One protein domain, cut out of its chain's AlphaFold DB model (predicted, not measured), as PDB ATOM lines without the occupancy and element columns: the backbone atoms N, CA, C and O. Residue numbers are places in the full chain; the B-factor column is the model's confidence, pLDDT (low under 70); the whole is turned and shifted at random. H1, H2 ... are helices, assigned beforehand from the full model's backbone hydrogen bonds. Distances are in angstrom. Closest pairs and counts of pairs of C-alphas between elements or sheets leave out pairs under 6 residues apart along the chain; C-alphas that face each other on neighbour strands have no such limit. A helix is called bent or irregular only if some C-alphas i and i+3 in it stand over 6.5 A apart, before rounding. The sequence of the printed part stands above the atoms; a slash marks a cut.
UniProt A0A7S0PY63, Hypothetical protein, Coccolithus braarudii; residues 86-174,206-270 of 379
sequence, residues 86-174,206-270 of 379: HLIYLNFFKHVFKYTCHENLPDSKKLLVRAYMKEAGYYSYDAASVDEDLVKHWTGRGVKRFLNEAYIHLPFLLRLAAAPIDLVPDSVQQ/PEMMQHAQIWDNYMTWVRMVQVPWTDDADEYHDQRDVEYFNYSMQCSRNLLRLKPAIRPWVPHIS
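What this domain is: This is residues 86 to 174 and 206 to 270 of the 379 residues of the protein "Hypothetical protein" of Coccolithus braarudii (UniProt A0A7S0PY63). Three helices, H1, H6 and H8, form a small up-and-down bundle, with H4 and then H2 added at the end where H1 finishes and H6 begins, and H3 crossing the early part of H1. Residues 231 to 238, mostly H7, stick out at one end of the long axis, H5 lies toward the other end, and little H9 packs on H8. The printed part has 154 residues with nine named helices, H1 to H9 in order, and no named strand; the class is all helix. It is compact, with a radius of gyration of the C-alphas of 16.9 A, and spans 58 by 29 by 25 A.

Where its parts are: Find C-alpha 86 at (-25.759, 9.511, 0.749); from there H1 runs 21.8 A to residue 101. Read on to H2, residues 107 to 119, 18.4 A, then H3, residues 140 to 148, 12.4 A. H4, residues 150 to 162, 17.3 A, is only just irregular: C-alphas 152 and 155 are 6.8 A apart. H5, residues 170 to 173, is 4.7 A long. After the cut, H6, residues 207 to 226, starts at C-alpha 207 (-44.514, -7.193, -12.806) and is 28.6 A long. Then come H7, residues 233 to 240, 10.6 A; H8, residues 243 to 258, 22.5 A; and H9, residues 266 to 270, 5.8 A, ending at C-alpha 270 (-28.888, 15.040, -11.179).

How they stand to each other: Start at H1, the hub. It touches H6, closest C-alphas Thr 100 and His 211, 6.0 A, opposite ways at a shallow tilt of 10 degrees. Its residues 95 to 100 touch H8, closest Tyr 99 and Leu 258, 6.2 A, at a steep tilt of 38 degrees. H6 touches H8, closest Trp 221 and Tyr 247, 5.7 A, opposite ways at 33 degrees, only just short of steep. Residues 87 to 93 of H1 touch H3, closest Leu 90 and Gly 140, 6.3 A, at a steep 64 degrees. Residues 158 to 162 of H4 touch residues 207 to 212 of H6, closest Ala 162 and Met 208, 5.6 A. H2 and H4 only just touch, with 3 pairs of C-alphas within 8 A, closest Val 113 and Leu 157, 7.1 A. H5 is close to H2 but not clearly touching. H9 touches H8, closest Ser 252 and Val 266, 6.0 A; H7 and H8 meet only through their link. In H1, H2, H3, H6, H7, H8 and H9 every O i to N i+4 pair is within hydrogen-bond range; in H4, 7 of 9 are, and H5 is too short for such a pair.

The domain as a whole: The farthest C-alphas, Gln 174 and Asp 234, are 58.5 A apart. Residues 175 to 205 are not printed, and C-alphas 174 and 206 are 28.2 A apart across the cut. The link from H2 to H3 is long. Mean pLDDT of the printed part is 71.2; look for values under 70 at residues 123 to 137, 165 to 174, 225 to 246 and 261 to 270, among others.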
ATOM      1  N   HIS A  86     -25.320  10.525  -0.223       56.56
ATOM      2  CA  HIS A  86     -25.759   9.511   0.749       56.56
ATOM      3  C   HIS A  86     -27.229   9.665   1.155       56.56
ATOM      4  O   HIS A  86     -27.998   8.712   1.056       56.56
ATOM      5  N   LEU A  87     -27.656  10.868   1.550       58.69
ATOM      6  CA  LEU A  87     -29.059  11.131   1.903       58.69
ATOM      7  C   LEU A  87     -30.012  10.958   0.714       58.69
ATOM      8  O   LEU A  87     -31.167  10.567   0.898       58.69
ATOM      9  N   ILE A  88     -29.546  11.235  -0.501       64.88
ATOM     10  CA  ILE A  88     -30.327  11.049  -1.722       64.88
ATOM     11  C   ILE A  88     -30.570   9.562  -1.960       64.88
ATOM     12  O   ILE A  88     -31.727   9.183  -2.124       64.88
ATOM     13  N   TYR A  89     -29.538   8.714  -1.908       68.69
ATOM     14  CA  TYR A  89     -29.712   7.266  -2.101       68.69
ATOM     15  C   TYR A  89     -30.616   6.678  -1.029       68.69
ATOM     16  O   TYR A  89     -31.504   5.895  -1.335       68.69
ATOM     17  N   LEU A  90     -30.447   7.115   0.223       69.06
ATOM     18  CA  LEU A  90     -31.291   6.678   1.329       69.06
ATOM     19  C   LEU A  90     -32.773   6.963   1.070       69.06
ATOM     20  O   LEU A  90     -33.615   6.106   1.316       69.06
ATOM     21  N   ASN A  91     -33.110   8.148   0.563       72.44
ATOM     22  CA  ASN A  91     -34.500   8.452   0.238       72.44
ATOM     23  C   ASN A  91     -34.967   7.779  -1.054       72.44
ATOM     24  O   ASN A  91     -36.130   7.401  -1.161       72.44
ATOM     25  N   PHE A  92     -34.072   7.608  -2.025       75.06
ATOM     26  CA  PHE A  92     -34.376   6.904  -3.263       75.06
ATOM     27  C   PHE A  92     -34.738   5.448  -2.991       75.06
ATOM     28  O   PHE A  92     -35.779   4.983  -3.442       75.06
ATOM     29  N   PHE A  93     -33.936   4.784  -2.162       81.94
ATOM     30  CA  PHE A  93     -34.213   3.463  -1.626       81.94
ATOM     31  C   PHE A  93     -35.611   3.389  -1.021       81.94
ATOM     32  O   PHE A  93     -36.385   2.513  -1.387       81.94
ATOM     33  N   LYS A  94     -35.954   4.324  -0.122       82.62
ATOM     34  CA  LYS A  94     -37.263   4.334   0.542       82.62
ATOM     35  C   LYS A  94     -38.402   4.381  -0.469       82.62
ATOM     36  O   LYS A  94     -39.381   3.672  -0.293       82.62
ATOM     37  N   HIS A  95     -38.272   5.186  -1.522       82.75
ATOM     38  CA  HIS A  95     -39.274   5.255  -2.580       82.75
ATOM     39  C   HIS A  95     -39.327   3.982  -3.421       82.75
ATOM     40  O   HIS A  95     -40.416   3.453  -3.609       82.75
ATOM     41  N   VAL A  96     -38.184   3.472  -3.890       83.50
ATOM     42  CA  VAL A  96     -38.138   2.223  -4.670       83.50
ATOM     43  C   VAL A  96     -38.777   1.101  -3.861       83.50
ATOM     44  O   VAL A  96     -39.763   0.529  -4.304       83.50
ATOM     45  N   PHE A  97     -38.323   0.896  -2.625       85.44
ATOM     46  CA  PHE A  97     -38.883  -0.094  -1.715       85.44
ATOM     47  C   PHE A  97     -40.382   0.080  -1.505       85.44
ATOM     48  O   PHE A  97     -41.143  -0.880  -1.623       85.44
ATOM     49  N   LYS A  98     -40.815   1.307  -1.205       86.00
ATOM     50  CA  LYS A  98     -42.219   1.597  -0.951       86.00
ATOM     51  C   LYS A  98     -43.086   1.207  -2.141       86.00
ATOM     52  O   LYS A  98     -44.080   0.522  -1.944       86.00
ATOM     53  N   TYR A  99     -42.718   1.610  -3.352       85.62
ATOM     54  CA  TYR A  99     -43.582   1.413  -4.514       85.62
ATOM     55  C   TYR A  99     -43.480   0.021  -5.136       85.62
ATOM     56  O   TYR A  99     -44.451  -0.408  -5.744       85.62
ATOM     57  N   THR A 100     -42.364  -0.695  -4.973       83.25
ATOM     58  CA  THR A 100     -42.226  -2.052  -5.533       83.25
ATOM     59  C   THR A 100     -42.640  -3.154  -4.564       83.25
ATOM     60  O   THR A 100     -43.059  -4.215  -5.006       83.25
ATOM     61  N   CYS A 101     -42.464  -2.949  -3.253       82.06
ATOM     62  CA  CYS A 101     -42.554  -4.031  -2.265       82.06
ATOM     63  C   CYS A 101     -43.579  -3.788  -1.154       82.06
ATOM     64  O   CYS A 101     -43.690  -4.636  -0.275       82.06
ATOM     65  N   HIS A 102     -44.259  -2.634  -1.102       83.50
ATOM     66  CA  HIS A 102     -45.072  -2.302   0.076       83.50
ATOM     67  C   HIS A 102     -46.412  -1.608  -0.202       83.50
ATOM     68  O   HIS A 102     -47.446  -2.082   0.254       83.50
ATOM     69  N   GLU A 103     -46.428  -0.467  -0.893       83.00
ATOM     70  CA  GLU A 103     -47.609   0.407  -0.994       83.00
ATOM     71  C   GLU A 103     -48.792  -0.273  -1.683       83.00
ATOM     72  O   GLU A 103     -49.922  -0.104  -1.234       83.00
ATOM     73  N   ASN A 104     -48.524  -1.071  -2.716       77.62
ATOM     74  CA  ASN A 104     -49.556  -1.737  -3.508       77.62
ATOM     75  C   ASN A 104     -49.998  -3.084  -2.916       77.62
ATOM     76  O   ASN A 104     -50.811  -3.777  -3.519       77.62
ATOM     77  N   LEU A 105     -49.468  -3.480  -1.755       79.94
ATOM     78  CA  LEU A 105     -49.830  -4.752  -1.144       79.94
ATOM     79  C   LEU A 105     -51.199  -4.680  -0.450       79.94
ATOM     80  O   LEU A 105     -51.499  -3.678   0.208       79.94
ATOM     81  N   PRO A 106     -51.996  -5.760  -0.504       81.81
ATOM     82  CA  PRO A 106     -53.096  -5.976   0.429       81.81
ATOM     83  C   PRO A 106     -52.598  -5.957   1.878       81.81
ATOM     84  O   PRO A 106     -51.446  -6.308   2.155       81.81
ATOM     85  N   ASP A 107     -53.465  -5.586   2.816       81.31
ATOM     86  CA  ASP A 107     -53.076  -5.425   4.222       81.31
ATOM     87  C   ASP A 107     -52.568  -6.730   4.849       81.31
ATOM     88  O   ASP A 107     -51.574  -6.707   5.578       81.31
ATOM     89  N   SER A 108     -53.144  -7.875   4.464       79.00
ATOM     90  CA  SER A 108     -52.659  -9.205   4.857       79.00
ATOM     91  C   SER A 108     -51.180  -9.402   4.506       79.00
ATOM     92  O   SER A 108     -50.385  -9.809   5.348       79.00
ATOM     93  N   LYS A 109     -50.753  -9.013   3.299       81.06
ATOM     94  CA  LYS A 109     -49.348  -9.105   2.872       81.06
ATOM     95  C   LYS A 109     -48.448  -8.051   3.507       81.06
ATOM     96  O   LYS A 109     -47.280  -8.338   3.768       81.06
ATOM     97  N   LYS A 110     -48.958  -6.848   3.790       81.69
ATOM     98  CA  LYS A 110     -48.190  -5.834   4.538       81.69
ATOM     99  C   LYS A 110     -47.817  -6.343   5.929       81.69
ATOM    100  O   LYS A 110     -46.683  -6.137   6.362       81.69
ATOM    101  N   LEU A 111     -48.730  -7.051   6.600       79.25
ATOM    102  CA  LEU A 111     -48.460  -7.691   7.890       79.25
ATOM    103  C   LEU A 111     -47.352  -8.747   7.785       79.25
ATOM    104  O   LEU A 111     -46.465  -8.779   8.635       79.25
ATOM    105  N   LEU A 112     -47.322  -9.531   6.704       81.56
ATOM    106  CA  LEU A 112     -46.254 -10.506   6.455       81.56
ATOM    107  C   LEU A 112     -44.898  -9.852   6.215       81.56
ATOM    108  O   LEU A 112     -43.905 -10.247   6.825       81.56
ATOM    109  N   VAL A 113     -44.850  -8.814   5.373       81.62
ATOM    110  CA  VAL A 113     -43.626  -8.024   5.167       81.62
ATOM    111  C   VAL A 113     -43.136  -7.465   6.500       81.62
ATOM    112  O   VAL A 113     -41.939  -7.490   6.783       81.62
ATOM    113  N   ARG A 114     -44.056  -6.990   7.341       79.31
ATOM    114  CA  ARG A 114     -43.738  -6.459   8.663       79.31
ATOM    115  C   ARG A 114     -43.177  -7.524   9.604       79.31
ATOM    116  O   ARG A 114     -42.138  -7.274  10.215       79.31
ATOM    117  N   ALA A 115     -43.826  -8.681   9.711       81.38
ATOM    118  CA  ALA A 115     -43.369  -9.796  10.540       81.38
ATOM    119  C   ALA A 115     -41.974 -10.267  10.108       81.38
ATOM    120  O   ALA A 115     -41.056 -10.305  10.928       81.38
ATOM    121  N   TYR A 116     -41.786 -10.480   8.803       85.75
ATOM    122  CA  TYR A 116     -40.503 -10.856   8.213       85.75
ATOM    123  C   TYR A 116     -39.394  -9.847   8.540       85.75
ATOM    124  O   TYR A 116     -38.307 -10.209   8.984       85.75
ATOM    125  N   MET A 117     -39.657  -8.551   8.351       83.81
ATOM    126  CA  MET A 117     -38.665  -7.505   8.606       83.81
ATOM    127  C   MET A 117     -38.327  -7.360  10.089       83.81
ATOM    128  O   MET A 117     -37.177  -7.073  10.431       83.81
ATOM    129  N   LYS A 118     -39.314  -7.563  10.969       83.31
ATOM    130  CA  LYS A 118     -39.114  -7.582  12.418       83.31
ATOM    131  C   LYS A 118     -38.209  -8.744  12.823       83.31
ATOM    132  O   LYS A 118     -37.237  -8.512  13.538       83.31
ATOM    133  N   GLU A 119     -38.475  -9.945  12.318       84.62
ATOM    134  CA  GLU A 119     -37.640 -11.131  12.549       84.62
ATOM    135  C   GLU A 119     -36.219 -10.947  11.995       84.62
ATOM    136  O   GLU A 119     -35.236 -11.250  12.670       84.62
ATOM    137  N   ALA A 120     -36.084 -10.315  10.827       83.94
ATOM    138  CA  ALA A 120     -34.793  -9.939  10.251       83.94
ATOM    139  C   ALA A 120     -34.064  -8.811  11.028       83.94
ATOM    140  O   ALA A 120     -32.936  -8.434  10.686       83.94
ATOM    141  N   GLY A 121     -34.665  -8.254  12.085       83.00
ATOM    142  CA  GLY A 121     -34.055  -7.256  12.966       83.00
ATOM    143  C   GLY A 121     -34.090  -5.820  12.429       83.00
ATOM    144  O   GLY A 121     -33.263  -4.993  12.823       83.00
ATOM    145  N   TYR A 122     -35.016  -5.496  11.521       80.50
ATOM    146  CA  TYR A 122     -35.267  -4.123  11.078       80.50
ATOM    147  C   TYR A 122     -36.282  -3.447  12.014       80.50
ATOM    148  O   TYR A 122     -37.482  -3.423  11.753       80.50
ATOM    149  N   TYR A 123     -35.785  -2.846  13.101       60.56
ATOM    150  CA  TYR A 123     -36.583  -2.191  14.158       60.56
ATOM    151  C   TYR A 123     -37.592  -1.133  13.670       60.56
ATOM    152  O   TYR A 123     -38.555  -0.830  14.365       60.56
ATOM    153  N   SER A 124     -37.404  -0.566  12.475       63.09
ATOM    154  CA  SER A 124     -38.324   0.410  11.876       63.09
ATOM    155  C   SER A 124     -39.681  -0.174  11.453       63.09
ATOM    156  O   SER A 124     -40.556   0.591  11.061       63.09
ATOM    157  N   TYR A 125     -39.863  -1.496  11.542       61.88
ATOM    158  CA  TYR A 125     -41.134  -2.190  11.299       61.88
ATOM    159  C   TYR A 125     -41.991  -2.407  12.546       61.88
ATOM    160  O   TYR A 125     -43.051  -3.023  12.463       61.88
ATOM    161  N   ASP A 126     -41.598  -1.867  13.698       57.88
ATOM    162  CA  ASP A 126     -42.430  -1.897  14.908       57.88
ATOM    163  C   ASP A 126     -43.480  -0.762  14.946       57.88
ATOM    164  O   ASP A 126     -43.967  -0.387  16.007       57.88
ATOM    165  N   ALA A 127     -43.828  -0.206  13.780       56.06
ATOM    166  CA  ALA A 127     -44.801   0.874  13.610       56.06
ATOM    167  C   ALA A 127     -46.159   0.536  14.246       56.06
ATOM    168  O   ALA A 127     -46.655  -0.577  14.117       56.06
ATOM    169  N   ALA A 128     -46.787   1.467  14.954       53.69
ATOM    170  CA  ALA A 128     -47.914   1.129  15.828       53.69
ATOM    171  C   ALA A 128     -49.188   0.702  15.063       53.69
ATOM    172  O   ALA A 128     -50.050   0.055  15.654       53.69
ATOM    173  N   SER A 129     -49.307   1.018  13.765       65.00
ATOM    174  CA  SER A 129     -50.474   0.678  12.936       65.00
ATOM    175  C   SER A 129     -50.118   0.249  11.505       65.00
ATOM    176  O   SER A 129     -49.017   0.503  11.017       65.00
ATOM    177  N   VAL A 130     -51.074  -0.404  10.831       64.31
ATOM    178  CA  VAL A 130     -50.981  -0.841   9.420       64.31
ATOM    179  C   VAL A 130     -50.945   0.351   8.450       64.31
ATOM    180  O   VAL A 130     -50.336   0.270   7.385       64.31
ATOM    181  N   ASP A 131     -51.523   1.486   8.850       68.50
ATOM    182  CA  ASP A 131     -51.587   2.714   8.045       68.50
ATOM    183  C   ASP A 131     -50.282   3.525   8.060       68.50
ATOM    184  O   ASP A 131     -50.123   4.510   7.328       68.50
ATOM    185  N   GLU A 132     -49.342   3.163   8.932       68.25
ATOM    186  CA  GLU A 132     -48.112   3.911   9.105       68.25
ATOM    187  C   GLU A 132     -47.100   3.574   7.999       68.25
ATOM    188  O   GLU A 132     -46.770   2.424   7.720       68.25
ATOM    189  N   ASP A 133     -46.580   4.612   7.343       67.69
ATOM    190  CA  ASP A 133     -45.616   4.466   6.252       67.69
ATOM    191  C   ASP A 133     -44.260   3.986   6.792       67.69
ATOM    192  O   ASP A 133     -43.430   4.783   7.238       67.69
ATOM    193  N   LEU A 134     -44.044   2.670   6.747       66.62
ATOM    194  CA  LEU A 134     -42.919   1.971   7.379       66.62
ATOM    195  C   LEU A 134     -41.558   2.521   6.945       66.62
ATOM    196  O   LEU A 134     -40.640   2.634   7.758       66.62
ATOM    197  N   VAL A 135     -41.420   2.960   5.689       67.94
ATOM    198  CA  VAL A 135     -40.155   3.523   5.191       67.94
ATOM    199  C   VAL A 135     -39.832   4.903   5.783       67.94
ATOM    200  O   VAL A 135     -38.673   5.336   5.735       67.94
ATOM    201  N   LYS A 136     -40.795   5.605   6.403       69.62
ATOM    202  CA  LYS A 136     -40.529   6.884   7.091       69.62
ATOM    203  C   LYS A 136     -39.568   6.700   8.260       69.62
ATOM    204  O   LYS A 136     -38.645   7.504   8.397       69.62
ATOM    205  N   HIS A 137     -39.705   5.607   9.007       68.69
ATOM    206  CA  HIS A 137     -38.916   5.328  10.213       68.69
ATOM    207  C   HIS A 137     -37.559   4.684   9.944       68.69
ATOM    208  O   HIS A 137     -36.726   4.580  10.845       68.69
ATOM    209  N   TRP A 138     -37.285   4.281   8.703       71.62
ATOM    210  CA  TRP A 138     -35.977   3.741   8.350       71.62
ATOM    211  C   TRP A 138     -34.900   4.815   8.498       71.62
ATOM    212  O   TRP A 138     -34.896   5.837   7.805       71.62
ATOM    213  N   THR A 139     -33.952   4.571   9.395       70.00
ATOM    214  CA  THR A 139     -32.755   5.404   9.531       70.00
ATOM    215  C   THR A 139     -31.703   4.994   8.500       70.00
ATOM    216  O   THR A 139     -31.750   3.892   7.950       70.00
ATOM    217  N   GLY A 140     -30.705   5.852   8.260       68.06
ATOM    218  CA  GLY A 140     -29.623   5.548   7.314       68.06
ATOM    219  C   GLY A 140     -28.885   4.235   7.612       68.06
ATOM    220  O   GLY A 140     -28.451   3.551   6.690       68.06
ATOM    221  N   ARG A 141     -28.814   3.828   8.891       72.62
ATOM    222  CA  ARG A 141     -28.240   2.537   9.305       72.62
ATOM    223  C   ARG A 141     -29.068   1.343   8.821       72.62
ATOM    224  O   ARG A 141     -28.485   0.400   8.298       72.62
ATOM    225  N   GLY A 142     -30.394   1.408   8.950       73.75
ATOM    226  CA  GLY A 142     -31.300   0.347   8.493       73.75
ATOM    227  C   GLY A 142     -31.252   0.168   6.978       73.75
ATOM    228  O   GLY A 142     -31.059  -0.940   6.496       73.75
ATOM    229  N   VAL A 143     -31.299   1.272   6.227       75.62
ATOM    230  CA  VAL A 143     -31.170   1.225   4.762       75.62
ATOM    231  C   VAL A 143     -29.814   0.657   4.344       75.62
ATOM    232  O   VAL A 143     -29.763  -0.220   3.495       75.62
ATOM    233  N   LYS A 144     -28.705   1.114   4.945       75.94
ATOM    234  CA  LYS A 144     -27.368   0.605   4.603       75.94
ATOM    235  C   LYS A 144     -27.264  -0.904   4.826       75.94
ATOM    236  O   LYS A 144     -26.729  -1.601   3.970       75.94
ATOM    237  N   ARG A 145     -27.779  -1.397   5.958       80.44
ATOM    238  CA  ARG A 145     -27.829  -2.833   6.247       80.44
ATOM    239  C   ARG A 145     -28.637  -3.573   5.182       80.44
ATOM    240  O   ARG A 145     -28.117  -4.514   4.595       80.44
ATOM    241  N   PHE A 146     -29.828  -3.075   4.855       80.38
ATOM    242  CA  PHE A 146     -30.667  -3.676   3.824       80.38
ATOM    243  C   PHE A 146     -29.978  -3.735   2.465       80.38
ATOM    244  O   PHE A 146     -30.041  -4.756   1.804       80.38
ATOM    245  N   LEU A 147     -29.292  -2.671   2.042       76.81
ATOM    246  CA  LEU A 147     -28.570  -2.668   0.765       76.81
ATOM    247  C   LEU A 147     -27.464  -3.726   0.726       76.81
ATOM    248  O   LEU A 147     -27.268  -4.364  -0.305       76.81
ATOM    249  N   ASN A 148     -26.769  -3.938   1.845       75.50
ATOM    250  CA  ASN A 148     -25.753  -4.983   1.958       75.50
ATOM    251  C   ASN A 148     -26.372  -6.390   1.965       75.50
ATOM    252  O   ASN A 148     -25.776  -7.321   1.435       75.50
ATOM    253  N   GLU A 149     -27.561  -6.537   2.547       81.19
ATOM    254  CA  GLU A 149     -28.310  -7.795   2.675       81.19
ATOM    255  C   GLU A 149     -29.385  -7.949   1.576       81.19
ATOM    256  O   GLU A 149     -30.241  -8.829   1.652       81.19
ATOM    257  N   ALA A 150     -29.354  -7.116   0.527       77.44
ATOM    258  CA  ALA A 150     -30.431  -7.046  -0.464       77.44
ATOM    259  C   ALA A 150     -30.617  -8.383  -1.190       77.44
ATOM    260  O   ALA A 150     -31.741  -8.786  -1.460       77.44
ATOM    261  N   TYR A 151     -29.525  -9.109  -1.433       77.44
ATOM    262  CA  TYR A 151     -29.552 -10.441  -2.038       77.44
ATOM    263  C   TYR A 151     -30.298 -11.488  -1.190       77.44
ATOM    264  O   TYR A 151     -30.757 -12.485  -1.736       77.44
ATOM    265  N   ILE A 152     -30.431 -11.264   0.123       80.44
ATOM    266  CA  ILE A 152     -31.173 -12.131   1.049       80.44
ATOM    267  C   ILE A 152     -32.653 -11.755   1.025       80.44
ATOM    268  O   ILE A 152     -33.519 -12.605   0.838       80.44
ATOM    269  N   HIS A 153     -32.947 -10.469   1.226       82.75
ATOM    270  CA  HIS A 153     -34.311 -10.021   1.497       82.75
ATOM    271  C   HIS A 153     -35.122  -9.759   0.230       82.75
ATOM    272  O   HIS A 153     -36.306 -10.082   0.163       82.75
ATOM    273  N   LEU A 154     -34.500  -9.163  -0.786       81.25
ATOM    274  CA  LEU A 154     -35.213  -8.660  -1.950       81.25
ATOM    275  C   LEU A 154     -35.905  -9.759  -2.777       81.25
ATOM    276  O   LEU A 154     -37.058  -9.539  -3.149       81.25
ATOM    277  N   PRO A 155     -35.300 -10.943  -3.019       79.88
ATOM    278  CA  PRO A 155     -35.973 -12.005  -3.766       79.88
ATOM    279  C   PRO A 155     -37.279 -12.458  -3.107       79.88
ATOM    280  O   PRO A 155     -38.282 -12.639  -3.793       79.88
ATOM    281  N   PHE A 156     -37.284 -12.609  -1.780       81.75
ATOM    282  CA  PHE A 156     -38.483 -12.983  -1.032       81.75
ATOM    283  C   PHE A 156     -39.558 -11.896  -1.123       81.75
ATOM    284  O   PHE A 156     -40.704 -12.189  -1.449       81.75
ATOM    285  N   LEU A 157     -39.183 -10.636  -0.893       81.81
ATOM    286  CA  LEU A 157     -40.132  -9.519  -0.884       81.81
ATOM    287  C   LEU A 157     -40.759  -9.262  -2.252       81.81
ATOM    288  O   LEU A 157     -41.951  -8.987  -2.322       81.81
ATOM    289  N   LEU A 158     -39.979  -9.365  -3.331       77.81
ATOM    290  CA  LEU A 158     -40.495  -9.202  -4.691       77.81
ATOM    291  C   LEU A 158     -41.445 -10.339  -5.074       77.81
ATOM    292  O   LEU A 158     -42.493 -10.076  -5.657       77.81
ATOM    293  N   ARG A 159     -41.127 -11.584  -4.694       76.88
ATOM    294  CA  ARG A 159     -42.037 -12.722  -4.892       76.88
ATOM    295  C   ARG A 159     -43.325 -12.555  -4.101       76.88
ATOM    296  O   ARG A 159     -44.397 -12.756  -4.650       76.88
ATOM    297  N   LEU A 160     -43.230 -12.156  -2.833       78.88
ATOM    298  CA  LEU A 160     -44.403 -11.913  -1.997       78.88
ATOM    299  C   LEU A 160     -45.285 -10.805  -2.588       78.88
ATOM    300  O   LEU A 160     -46.512 -10.934  -2.600       78.88
ATOM    301  N   ALA A 161     -44.655  -9.743  -3.096       78.25
ATOM    302  CA  ALA A 161     -45.351  -8.622  -3.706       78.25
ATOM    303  C   ALA A 161     -46.078  -8.993  -5.000       78.25
ATOM    304  O   ALA A 161     -47.198  -8.540  -5.200       78.25
ATOM    305  N   ALA A 162     -45.467  -9.841  -5.829       77.00
ATOM    306  CA  ALA A 162     -46.025 -10.267  -7.108       77.00
ATOM    307  C   ALA A 162     -46.913 -11.521  -7.029       77.00
ATOM    308  O   ALA A 162     -47.580 -11.853  -8.001       77.00
ATOM    309  N   ALA A 163     -46.914 -12.247  -5.908       74.44
ATOM    310  CA  ALA A 163     -47.755 -13.429  -5.765       74.44
ATOM    311  C   ALA A 163     -49.251 -13.051  -5.848       74.44
ATOM    312  O   ALA A 163     -49.641 -11.996  -5.342       74.44
ATOM    313  N   PRO A 164     -50.122 -13.916  -6.377       72.44
ATOM    314  CA  PRO A 164     -51.561 -13.835  -6.140       72.44
ATOM    315  C   PRO A 164     -51.880 -13.891  -4.640       72.44
ATOM    316  O   PRO A 164     -51.049 -14.321  -3.832       72.44
ATOM    317  N   ILE A 165     -53.055 -13.406  -4.239       65.81
ATOM    318  CA  ILE A 165     -53.489 -13.443  -2.831       65.81
ATOM    319  C   ILE A 165     -53.717 -14.896  -2.394       65.81
ATOM    320  O   ILE A 165     -53.230 -15.292  -1.337       65.81
ATOM    321  N   ASP A 166     -54.316 -15.698  -3.272       59.00
ATOM    322  CA  ASP A 166     -54.779 -17.065  -2.989       59.00
ATOM    323  C   ASP A 166     -53.647 -18.105  -2.975       59.00
ATOM    324  O   ASP A 166     -53.816 -19.231  -2.520       59.00
ATOM    325  N   LEU A 167     -52.452 -17.728  -3.444       53.66
ATOM    326  CA  LEU A 167     -51.259 -18.585  -3.440       53.66
ATOM    327  C   LEU A 167     -50.361 -18.367  -2.214       53.66
ATOM    328  O   LEU A 167     -49.283 -18.961  -2.127       53.66
ATOM    329  N   VAL A 168     -50.761 -17.506  -1.272       56.31
ATOM    330  CA  VAL A 168     -50.054 -17.357   0.004       56.31
ATOM    331  C   VAL A 168     -50.585 -18.421   0.969       56.31
ATOM    332  O   VAL A 168     -51.732 -18.297   1.392       56.31
ATOM    333  N   PRO A 169     -49.781 -19.441   1.341       52.78
ATOM    334  CA  PRO A 169     -50.256 -20.569   2.138       52.78
ATOM    335  C   PRO A 169     -50.895 -20.114   3.452       52.78
ATOM    336  O   PRO A 169     -50.361 -19.221   4.113       52.78
ATOM    337  N   ASP A 170     -51.960 -20.782   3.892       49.72
ATOM    338  CA  ASP A 170     -52.661 -20.466   5.148       49.72
ATOM    339  C   ASP A 170     -51.746 -20.512   6.381       49.72
ATOM    340  O   ASP A 170     -51.949 -19.783   7.349       49.72
ATOM    341  N   SER A 171     -50.663 -21.294   6.333       46.78
ATOM    342  CA  SER A 171     -49.626 -21.315   7.377       46.78
ATOM    343  C   SER A 171     -48.890 -19.980   7.540       46.78
ATOM    344  O   SER A 171     -48.333 -19.696   8.597       46.78
ATOM    345  N   VAL A 172     -48.899 -19.141   6.505       48.25
ATOM    346  CA  VAL A 172     -48.382 -17.773   6.521       48.25
ATOM    347  C   VAL A 172     -49.485 -16.800   6.969       48.25
ATOM    348  O   VAL A 172     -49.202 -15.851   7.695       48.25
ATOM    349  N   GLN A 173     -50.753 -17.068   6.642       48.62
ATOM    350  CA  GLN A 173     -51.905 -16.299   7.138       48.62
ATOM    351  C   GLN A 173     -52.167 -16.505   8.645       48.62
ATOM    352  O   GLN A 173     -52.670 -15.602   9.310       48.62
ATOM    353  N   GLN A 174     -51.731 -17.628   9.226       44.44
ATOM    354  CA  GLN A 174     -51.802 -17.904  10.670       44.44
ATOM    355  C   GLN A 174     -51.026 -16.909  11.552       44.44
ATOM    356  O   GLN A 174     -51.297 -16.830  12.746       44.44
ATOM    357  N   PRO A 206     -43.656  -9.967 -16.678       73.00
ATOM    358  CA  PRO A 206     -44.240 -10.064 -15.347       73.00
ATOM    359  C   PRO A 206     -43.836  -8.880 -14.468       73.00
ATOM    360  O   PRO A 206     -42.672  -8.469 -14.460       73.00
ATOM    361  N   GLU A 207     -44.767  -8.354 -13.672       72.31
ATOM    362  CA  GLU A 207     -44.514  -7.193 -12.806       72.31
ATOM    363  C   GLU A 207     -43.304  -7.421 -11.879       72.31
ATOM    364  O   GLU A 207     -42.488  -6.523 -11.669       72.31
ATOM    365  N   MET A 208     -43.108  -8.661 -11.415       70.75
ATOM    366  CA  MET A 208     -41.923  -9.083 -10.663       70.75
ATOM    367  C   MET A 208     -40.610  -8.801 -11.407       70.75
ATOM    368  O   MET A 208     -39.654  -8.328 -10.791       70.75
ATOM    369  N   MET A 209     -40.551  -9.082 -12.712       71.81
ATOM    370  CA  MET A 209     -39.363  -8.865 -13.545       71.81
ATOM    371  C   MET A 209     -39.127  -7.372 -13.775       71.81
ATOM    372  O   MET A 209     -38.006  -6.891 -13.598       71.81
ATOM    373  N   GLN A 210     -40.195  -6.608 -14.022       77.44
ATOM    374  CA  GLN A 210     -40.112  -5.151 -14.122       77.44
ATOM    375  C   GLN A 210     -39.588  -4.534 -12.814       77.44
ATOM    376  O   GLN A 210     -38.681  -3.698 -12.830       77.44
ATOM    377  N   HIS A 211     -40.116  -4.960 -11.664       83.31
ATOM    378  CA  HIS A 211     -39.660  -4.503 -10.352       83.31
ATOM    379  C   HIS A 211     -38.222  -4.938 -10.055       83.31
ATOM    380  O   HIS A 211     -37.439  -4.115  -9.574       83.31
ATOM    381  N   ALA A 212     -37.836  -6.171 -10.392       78.31
ATOM    382  CA  ALA A 212     -36.456  -6.641 -10.270       78.31
ATOM    383  C   ALA A 212     -35.495  -5.759 -11.083       78.31
ATOM    384  O   ALA A 212     -34.512  -5.257 -10.541       78.31
ATOM    385  N   GLN A 213     -35.843  -5.436 -12.330       84.00
ATOM    386  CA  GLN A 213     -35.042  -4.557 -13.177       84.00
ATOM    387  C   GLN A 213     -34.923  -3.132 -12.606       84.00
ATOM    388  O   GLN A 213     -33.883  -2.477 -12.756       84.00
ATOM    389  N   ILE A 214     -35.962  -2.613 -11.942       85.81
ATOM    390  CA  ILE A 214     -35.901  -1.320 -11.240       85.81
ATOM    391  C   ILE A 214     -34.893  -1.377 -10.090       85.81
ATOM    392  O   ILE A 214     -34.097  -0.443  -9.930       85.81
ATOM    393  N   TRP A 215     -34.903  -2.463  -9.321       84.44
ATOM    394  CA  TRP A 215     -33.939  -2.689  -8.253       84.44
ATOM    395  C   TRP A 215     -32.519  -2.857  -8.772       84.44
ATOM    396  O   TRP A 215     -31.619  -2.237  -8.216       84.44
ATOM    397  N   ASP A 216     -32.310  -3.593  -9.859       83.56
ATOM    398  CA  ASP A 216     -30.987  -3.761 -10.464       83.56
ATOM    399  C   ASP A 216     -30.410  -2.429 -10.941       83.56
ATOM    400  O   ASP A 216     -29.246  -2.119 -10.677       83.56
ATOM    401  N   ASN A 217     -31.240  -1.588 -11.564       83.56
ATOM    402  CA  ASN A 217     -30.852  -0.232 -11.950       83.56
ATOM    403  C   ASN A 217     -30.434   0.602 -10.728       83.56
ATOM    404  O   ASN A 217     -29.404   1.278 -10.754       83.56
ATOM    405  N   TYR A 218     -31.212   0.529  -9.646       83.44
ATOM    406  CA  TYR A 218     -30.914   1.243  -8.408       83.44
ATOM    407  C   TYR A 218     -29.646   0.717  -7.717       83.44
ATOM    408  O   TYR A 218     -28.792   1.504  -7.309       83.44
ATOM    409  N   MET A 219     -29.473  -0.600  -7.624       81.06
ATOM    410  CA  MET A 219     -28.302  -1.225  -7.010       81.06
ATOM    411  C   MET A 219     -27.034  -0.967  -7.821       81.06
ATOM    412  O   MET A 219     -25.986  -0.705  -7.236       81.06
ATOM    413  N   THR A 220     -27.126  -0.967  -9.151       83.94
ATOM    414  CA  THR A 220     -26.021  -0.580 -10.041       83.94
ATOM    415  C   THR A 220     -25.600   0.860  -9.776       83.94
ATOM    416  O   THR A 220     -24.421   1.130  -9.550       83.94
ATOM    417  N   TRP A 221     -26.569   1.772  -9.672       79.44
ATOM    418  CA  TRP A 221     -26.298   3.164  -9.331       79.44
ATOM    419  C   TRP A 221     -25.630   3.320  -7.954       79.44
ATOM    420  O   TRP A 221     -24.636   4.038  -7.824       79.44
ATOM    421  N   VAL A 222     -26.114   2.612  -6.927       74.75
ATOM    422  CA  VAL A 222     -25.496   2.613  -5.587       74.75
ATOM    423  C   VAL A 222     -24.081   2.034  -5.612       74.75
ATOM    424  O   VAL A 222     -23.195   2.569  -4.947       74.75
ATOM    425  N   ARG A 223     -23.831   0.964  -6.374       76.25
ATOM    426  CA  ARG A 223     -22.485   0.391  -6.514       76.25
ATOM    427  C   ARG A 223     -21.531   1.392  -7.134       76.25
ATOM    428  O   ARG A 223     -20.456   1.590  -6.581       76.25
ATOM    429  N   MET A 224     -21.953   2.069  -8.205       71.56
ATOM    430  CA  MET A 224     -21.161   3.126  -8.830       71.56
ATOM    431  C   MET A 224     -20.774   4.160  -7.788       71.56
ATOM    432  O   MET A 224     -19.596   4.412  -7.598       71.56
ATOM    433  N   VAL A 225     -21.728   4.696  -7.026       65.94
ATOM    434  CA  VAL A 225     -21.462   5.626  -5.912       65.94
ATOM    435  C   VAL A 225     -20.384   5.124  -4.953       65.94
ATOM    436  O   VAL A 225     -19.505   5.897  -4.585       65.94
ATOM    437  N   GLN A 226     -20.463   3.860  -4.546       65.94
ATOM    438  CA  GLN A 226     -19.588   3.280  -3.529       65.94
ATOM    439  C   GLN A 226     -18.166   2.982  -4.021       65.94
ATOM    440  O   GLN A 226     -17.301   2.747  -3.178       65.94
ATOM    441  N   VAL A 227     -17.907   3.001  -5.336       66.31
ATOM    442  CA  VAL A 227     -16.542   2.855  -5.868       66.31
ATOM    443  C   VAL A 227     -15.655   3.959  -5.265       66.31
ATOM    444  O   VAL A 227     -16.029   5.136  -5.354       66.31
ATOM    445  N   PRO A 228     -14.516   3.606  -4.629       57.91
ATOM    446  CA  PRO A 228     -13.578   4.572  -4.067       57.91
ATOM    447  C   PRO A 228     -13.164   5.609  -5.105       57.91
ATOM    448  O   PRO A 228     -13.095   5.318  -6.297       57.91
ATOM    449  N   TRP A 229     -12.923   6.833  -4.653       60.97
ATOM    450  CA  TRP A 229     -12.591   7.924  -5.557       60.97
ATOM    451  C   TRP A 229     -11.151   7.750  -6.025       60.97
ATOM    452  O   TRP A 229     -10.280   7.430  -5.216       60.97
ATOM    453  N   THR A 230     -10.922   7.930  -7.324       59.41
ATOM    454  CA  THR A 230      -9.559   8.095  -7.829       59.41
ATOM    455  C   THR A 230      -9.046   9.466  -7.379       59.41
ATOM    456  O   THR A 230      -9.837  10.400  -7.202       59.41
ATOM    457  N   ASP A 231      -7.735   9.580  -7.173       54.00
ATOM    458  CA  ASP A 231      -7.094  10.861  -6.863       54.00
ATOM    459  C   ASP A 231      -6.955  11.761  -8.113       54.00
ATOM    460  O   ASP A 231      -6.638  12.944  -7.985       54.00
ATOM    461  N   ASP A 232      -7.199  11.219  -9.314       66.38
ATOM    462  CA  ASP A 232      -7.166  11.933 -10.591       66.38
ATOM    463  C   ASP A 232      -8.555  12.508 -10.921       66.38
ATOM    464  O   ASP A 232      -9.547  11.785 -11.054       66.38
ATOM    465  N   ALA A 233      -8.632  13.836 -11.034       52.47
ATOM    466  CA  ALA A 233      -9.878  14.557 -11.263       52.47
ATOM    467  C   ALA A 233     -10.450  14.341 -12.676       52.47
ATOM    468  O   ALA A 233     -11.670  14.271 -12.823       52.47
ATOM    469  N   ASP A 234      -9.601  14.207 -13.697       54.81
ATOM    470  CA  ASP A 234     -10.046  13.998 -15.077       54.81
ATOM    471  C   ASP A 234     -10.527  12.551 -15.252       54.81
ATOM    472  O   ASP A 234     -11.594  12.309 -15.816       54.81
ATOM    473  N   GLU A 235      -9.820  11.589 -14.650       60.50
ATOM    474  CA  GLU A 235     -10.276  10.198 -14.604       60.50
ATOM    475  C   GLU A 235     -11.561  10.053 -13.768       60.50
ATOM    476  O   GLU A 235     -12.464   9.293 -14.120       60.50
ATOM    477  N   TYR A 236     -11.694  10.825 -12.685       54.88
ATOM    478  CA  TYR A 236     -12.923  10.905 -11.894       54.88
ATOM    479  C   TYR A 236     -14.117  11.405 -12.725       54.88
ATOM    480  O   TYR A 236     -15.210  10.845 -12.602       54.88
ATOM    481  N   HIS A 237     -13.917  12.426 -13.562       54.34
ATOM    482  CA  HIS A 237     -14.933  12.940 -14.483       54.34
ATOM    483  C   HIS A 237     -15.311  11.893 -15.531       54.34
ATOM    484  O   HIS A 237     -16.462  11.460 -15.614       54.34
ATOM    485  N   ASP A 238     -14.334  11.371 -16.263       60.88
ATOM    486  CA  ASP A 238     -14.601  10.421 -17.341       60.88
ATOM    487  C   ASP A 238     -15.272   9.126 -16.842       60.88
ATOM    488  O   ASP A 238     -16.166   8.593 -17.507       60.88
ATOM    489  N   GLN A 239     -14.935   8.652 -15.635       57.66
ATOM    490  CA  GLN A 239     -15.556   7.469 -15.024       57.66
ATOM    491  C   GLN A 239     -17.009   7.686 -14.564       57.66
ATOM    492  O   GLN A 239     -17.755   6.720 -14.391       57.66
ATOM    493  N   ARG A 240     -17.433   8.927 -14.291       55.97
ATOM    494  CA  ARG A 240     -18.693   9.207 -13.575       55.97
ATOM    495  C   ARG A 240     -19.694  10.014 -14.386       55.97
ATOM    496  O   ARG A 240     -20.897   9.912 -14.146       55.97
ATOM    497  N   ASP A 241     -19.254  10.803 -15.347       61.50
ATOM    498  CA  ASP A 241     -20.101  11.874 -15.863       61.50
ATOM    499  C   ASP A 241     -21.246  11.355 -16.731       61.50
ATOM    500  O   ASP A 241     -22.371  11.849 -16.648       61.50
ATOM    501  N   VAL A 242     -20.989  10.324 -17.535       63.09
ATOM    502  CA  VAL A 242     -21.992   9.791 -18.463       63.09
ATOM    503  C   VAL A 242     -22.743   8.626 -17.839       63.09
ATOM    504  O   VAL A 242     -23.973   8.625 -17.816       63.09
ATOM    505  N   GLU A 243     -22.030   7.634 -17.314       68.00
ATOM    506  CA  GLU A 243     -22.654   6.395 -16.857       68.00
ATOM    507  C   GLU A 243     -23.453   6.601 -15.565       68.00
ATOM    508  O   GLU A 243     -24.649   6.302 -15.521       68.00
ATOM    509  N   TYR A 244     -22.855   7.215 -14.541       68.56
ATOM    510  CA  TYR A 244     -23.557   7.467 -13.282       68.56
ATOM    511  C   TYR A 244     -24.743   8.433 -13.460       68.56
ATOM    512  O   TYR A 244     -25.799   8.209 -12.861       68.56
ATOM    513  N   PHE A 245     -24.625   9.450 -14.325       65.19
ATOM    514  CA  PHE A 245     -25.753  10.320 -14.674       65.19
ATOM    515  C   PHE A 245     -26.857   9.561 -15.421       65.19
ATOM    516  O   PHE A 245     -28.039   9.709 -15.107       65.19
ATOM    517  N   ASN A 246     -26.505   8.706 -16.382       69.75
ATOM    518  CA  ASN A 246     -27.489   7.900 -17.103       69.75
ATOM    519  C   ASN A 246     -28.244   6.958 -16.159       69.75
ATOM    520  O   ASN A 246     -29.474   6.894 -16.226       69.75
ATOM    521  N   TYR A 247     -27.549   6.300 -15.227       74.12
ATOM    522  CA  TYR A 247     -28.187   5.446 -14.224       74.12
ATOM    523  C   TYR A 247     -29.032   6.239 -13.221       74.12
ATOM    524  O   TYR A 247     -30.132   5.797 -12.881       74.12
ATOM    525  N   SER A 248     -28.607   7.435 -12.795       71.00
ATOM    526  CA  SER A 248     -29.428   8.289 -11.920       71.00
ATOM    527  C   SER A 248     -30.713   8.751 -12.619       71.00
ATOM    528  O   SER A 248     -31.802   8.780 -12.023       71.00
ATOM    529  N   MET A 249     -30.622   9.058 -13.914       71.00
ATOM    530  CA  MET A 249     -31.762   9.415 -14.750       71.00
ATOM    531  C   MET A 249     -32.676   8.219 -15.005       71.00
ATOM    532  O   MET A 249     -33.898   8.369 -14.937       71.00
ATOM    533  N   GLN A 250     -32.115   7.030 -15.233       78.44
ATOM    534  CA  GLN A 250     -32.889   5.802 -15.377       78.44
ATOM    535  C   GLN A 250     -33.651   5.477 -14.092       78.44
ATOM    536  O   GLN A 250     -34.858   5.255 -14.131       78.44
ATOM    537  N   CYS A 251     -32.991   5.565 -12.938       78.44
ATOM    538  CA  CYS A 251     -33.636   5.423 -11.638       78.44
ATOM    539  C   CYS A 251     -34.791   6.426 -11.486       78.44
ATOM    540  O   CYS A 251     -35.898   6.059 -11.092       78.44
ATOM    541  N   SER A 252     -34.574   7.695 -11.852       73.19
ATOM    542  CA  SER A 252     -35.613   8.737 -11.795       73.19
ATOM    543  C   SER A 252     -36.832   8.410 -12.658       73.19
ATOM    544  O   SER A 252     -37.965   8.641 -12.235       73.19
ATOM    545  N   ARG A 253     -36.603   7.882 -13.866       75.81
ATOM    546  CA  ARG A 253     -37.668   7.425 -14.768       75.81
ATOM    547  C   ARG A 253     -38.421   6.243 -14.173       75.81
ATOM    548  O   ARG A 253     -39.646   6.254 -14.206       75.81
ATOM    549  N   ASN A 254     -37.710   5.288 -13.572       81.06
ATOM    550  CA  ASN A 254     -38.319   4.148 -12.889       81.06
ATOM    551  C   ASN A 254     -39.259   4.616 -11.764       81.06
ATOM    552  O   ASN A 254     -40.397   4.166 -11.700       81.06
ATOM    553  N   LEU A 255     -38.847   5.588 -10.938       76.38
ATOM    554  CA  LEU A 255     -39.731   6.153  -9.906       76.38
ATOM    555  C   LEU A 255     -40.947   6.885 -10.481       76.38
ATOM    556  O   LEU A 255     -42.039   6.771  -9.932       76.38
ATOM    557  N   LEU A 256     -40.776   7.639 -11.571       74.44
ATOM    558  CA  LEU A 256     -41.900   8.290 -12.251       74.44
ATOM    559  C   LEU A 256     -42.889   7.277 -12.824       74.44
ATOM    560  O   LEU A 256     -44.089   7.527 -12.777       74.44
ATOM    561  N   ARG A 257     -42.398   6.146 -13.344       80.88
ATOM    562  CA  ARG A 257     -43.241   5.046 -13.825       80.88
ATOM    563  C   ARG A 257     -44.017   4.412 -12.673       80.88
ATOM    564  O   ARG A 257     -45.225   4.259 -12.790       80.88
ATOM    565  N   LEU A 258     -43.341   4.123 -11.559       81.00
ATOM    566  CA  LEU A 258     -43.962   3.553 -10.358       81.00
ATOM    567  C   LEU A 258     -45.006   4.489  -9.732       81.00
ATOM    568  O   LEU A 258     -46.035   4.037  -9.235       81.00
ATOM    569  N   LYS A 259     -44.764   5.805  -9.745       81.00
ATOM    570  CA  LYS A 259     -45.713   6.787  -9.210       81.00
ATOM    571  C   LYS A 259     -45.668   8.108  -9.995       81.00
ATOM    572  O   LYS A 259     -44.949   9.036  -9.608       81.00
ATOM    573  N   PRO A 260     -46.514   8.267 -11.031       74.69
ATOM    574  CA  PRO A 260     -46.504   9.447 -11.909       74.69
ATOM    575  C   PRO A 260     -46.771  10.784 -11.205       74.69
ATOM    576  O   PRO A 260     -46.349  11.838 -11.677       74.69
ATOM    577  N   ALA A 261     -47.471  10.755 -10.067       68.81
ATOM    578  CA  ALA A 261     -47.797  11.943  -9.279       68.81
ATOM    579  C   ALA A 261     -46.632  12.450  -8.411       68.81
ATOM    580  O   ALA A 261     -46.685  13.573  -7.900       68.81
ATOM    581  N   ILE A 262     -45.576  11.650  -8.225       63.88
ATOM    582  CA  ILE A 262     -44.391  12.108  -7.507       63.88
ATOM    583  C   ILE A 262     -43.686  13.138  -8.368       63.88
ATOM    584  O   ILE A 262     -43.419  12.920  -9.545       63.88
ATOM    585  N   ARG A 263     -43.338  14.271  -7.762       57.53
ATOM    586  CA  ARG A 263     -42.364  15.195  -8.336       57.53
ATOM    587  C   ARG A 263     -40.987  14.698  -7.917       57.53
ATOM    588  O   ARG A 263     -40.571  15.015  -6.801       57.53
ATOM    589  N   PRO A 264     -40.269  13.909  -8.736       51.72
ATOM    590  CA  PRO A 264     -38.932  13.514  -8.367       51.72
ATOM    591  C   PRO A 264     -38.093  14.791  -8.322       51.72
ATOM    592  O   PRO A 264     -37.882  15.495  -9.301       51.72
ATOM    593  N   TRP A 265     -37.602  15.100  -7.139       52.31
ATOM    594  CA  TRP A 265     -36.435  15.933  -6.912       52.31
ATOM    595  C   TRP A 265     -35.167  15.430  -7.621       52.31
ATOM    596  O   TRP A 265     -34.203  16.176  -7.738       52.31
ATOM    597  N   VAL A 266     -35.152  14.200  -8.139       50.78
ATOM    598  CA  VAL A 266     -33.941  13.550  -8.660       50.78
ATOM    599  C   VAL A 266     -33.480  14.086 -10.021       50.78
ATOM    600  O   VAL A 266     -32.281  14.302 -10.159       50.78
ATOM    601  N   PRO A 267     -34.357  14.455 -10.975       49.25
ATOM    602  CA  PRO A 267     -33.975  15.295 -12.109       49.25
ATOM    603  C   PRO A 267     -33.415  16.659 -11.689       49.25
ATOM    604  O   PRO A 267     -32.474  17.144 -12.301       49.25
ATOM    605  N   HIS A 268     -33.940  17.284 -10.626       49.53
ATOM    606  CA  HIS A 268     -33.330  18.506 -10.090       49.53
ATOM    607  C   HIS A 268     -31.918  18.216  -9.562       49.53
ATOM    608  O   HIS A 268     -30.970  18.908  -9.897       49.53
ATOM    609  N   ILE A 269     -31.735  17.164  -8.781       48.25
ATOM    610  CA  ILE A 269     -30.451  16.855  -8.148       48.25
ATOM    611  C   ILE A 269     -29.411  16.364  -9.166       48.25
ATOM    612  O   ILE A 269     -28.281  16.836  -9.146       48.25
ATOM    613  N   SER A 270     -29.785  15.506 -10.113       49.31
ATOM    614  CA  SER A 270     -28.888  15.040 -11.179       49.31
ATOM    615  C   SER A 270     -28.463  16.195 -12.093       49.31
ATOM    616  O   SER A 270     -27.315  16.251 -12.506       49.31
TER     617      SER A 270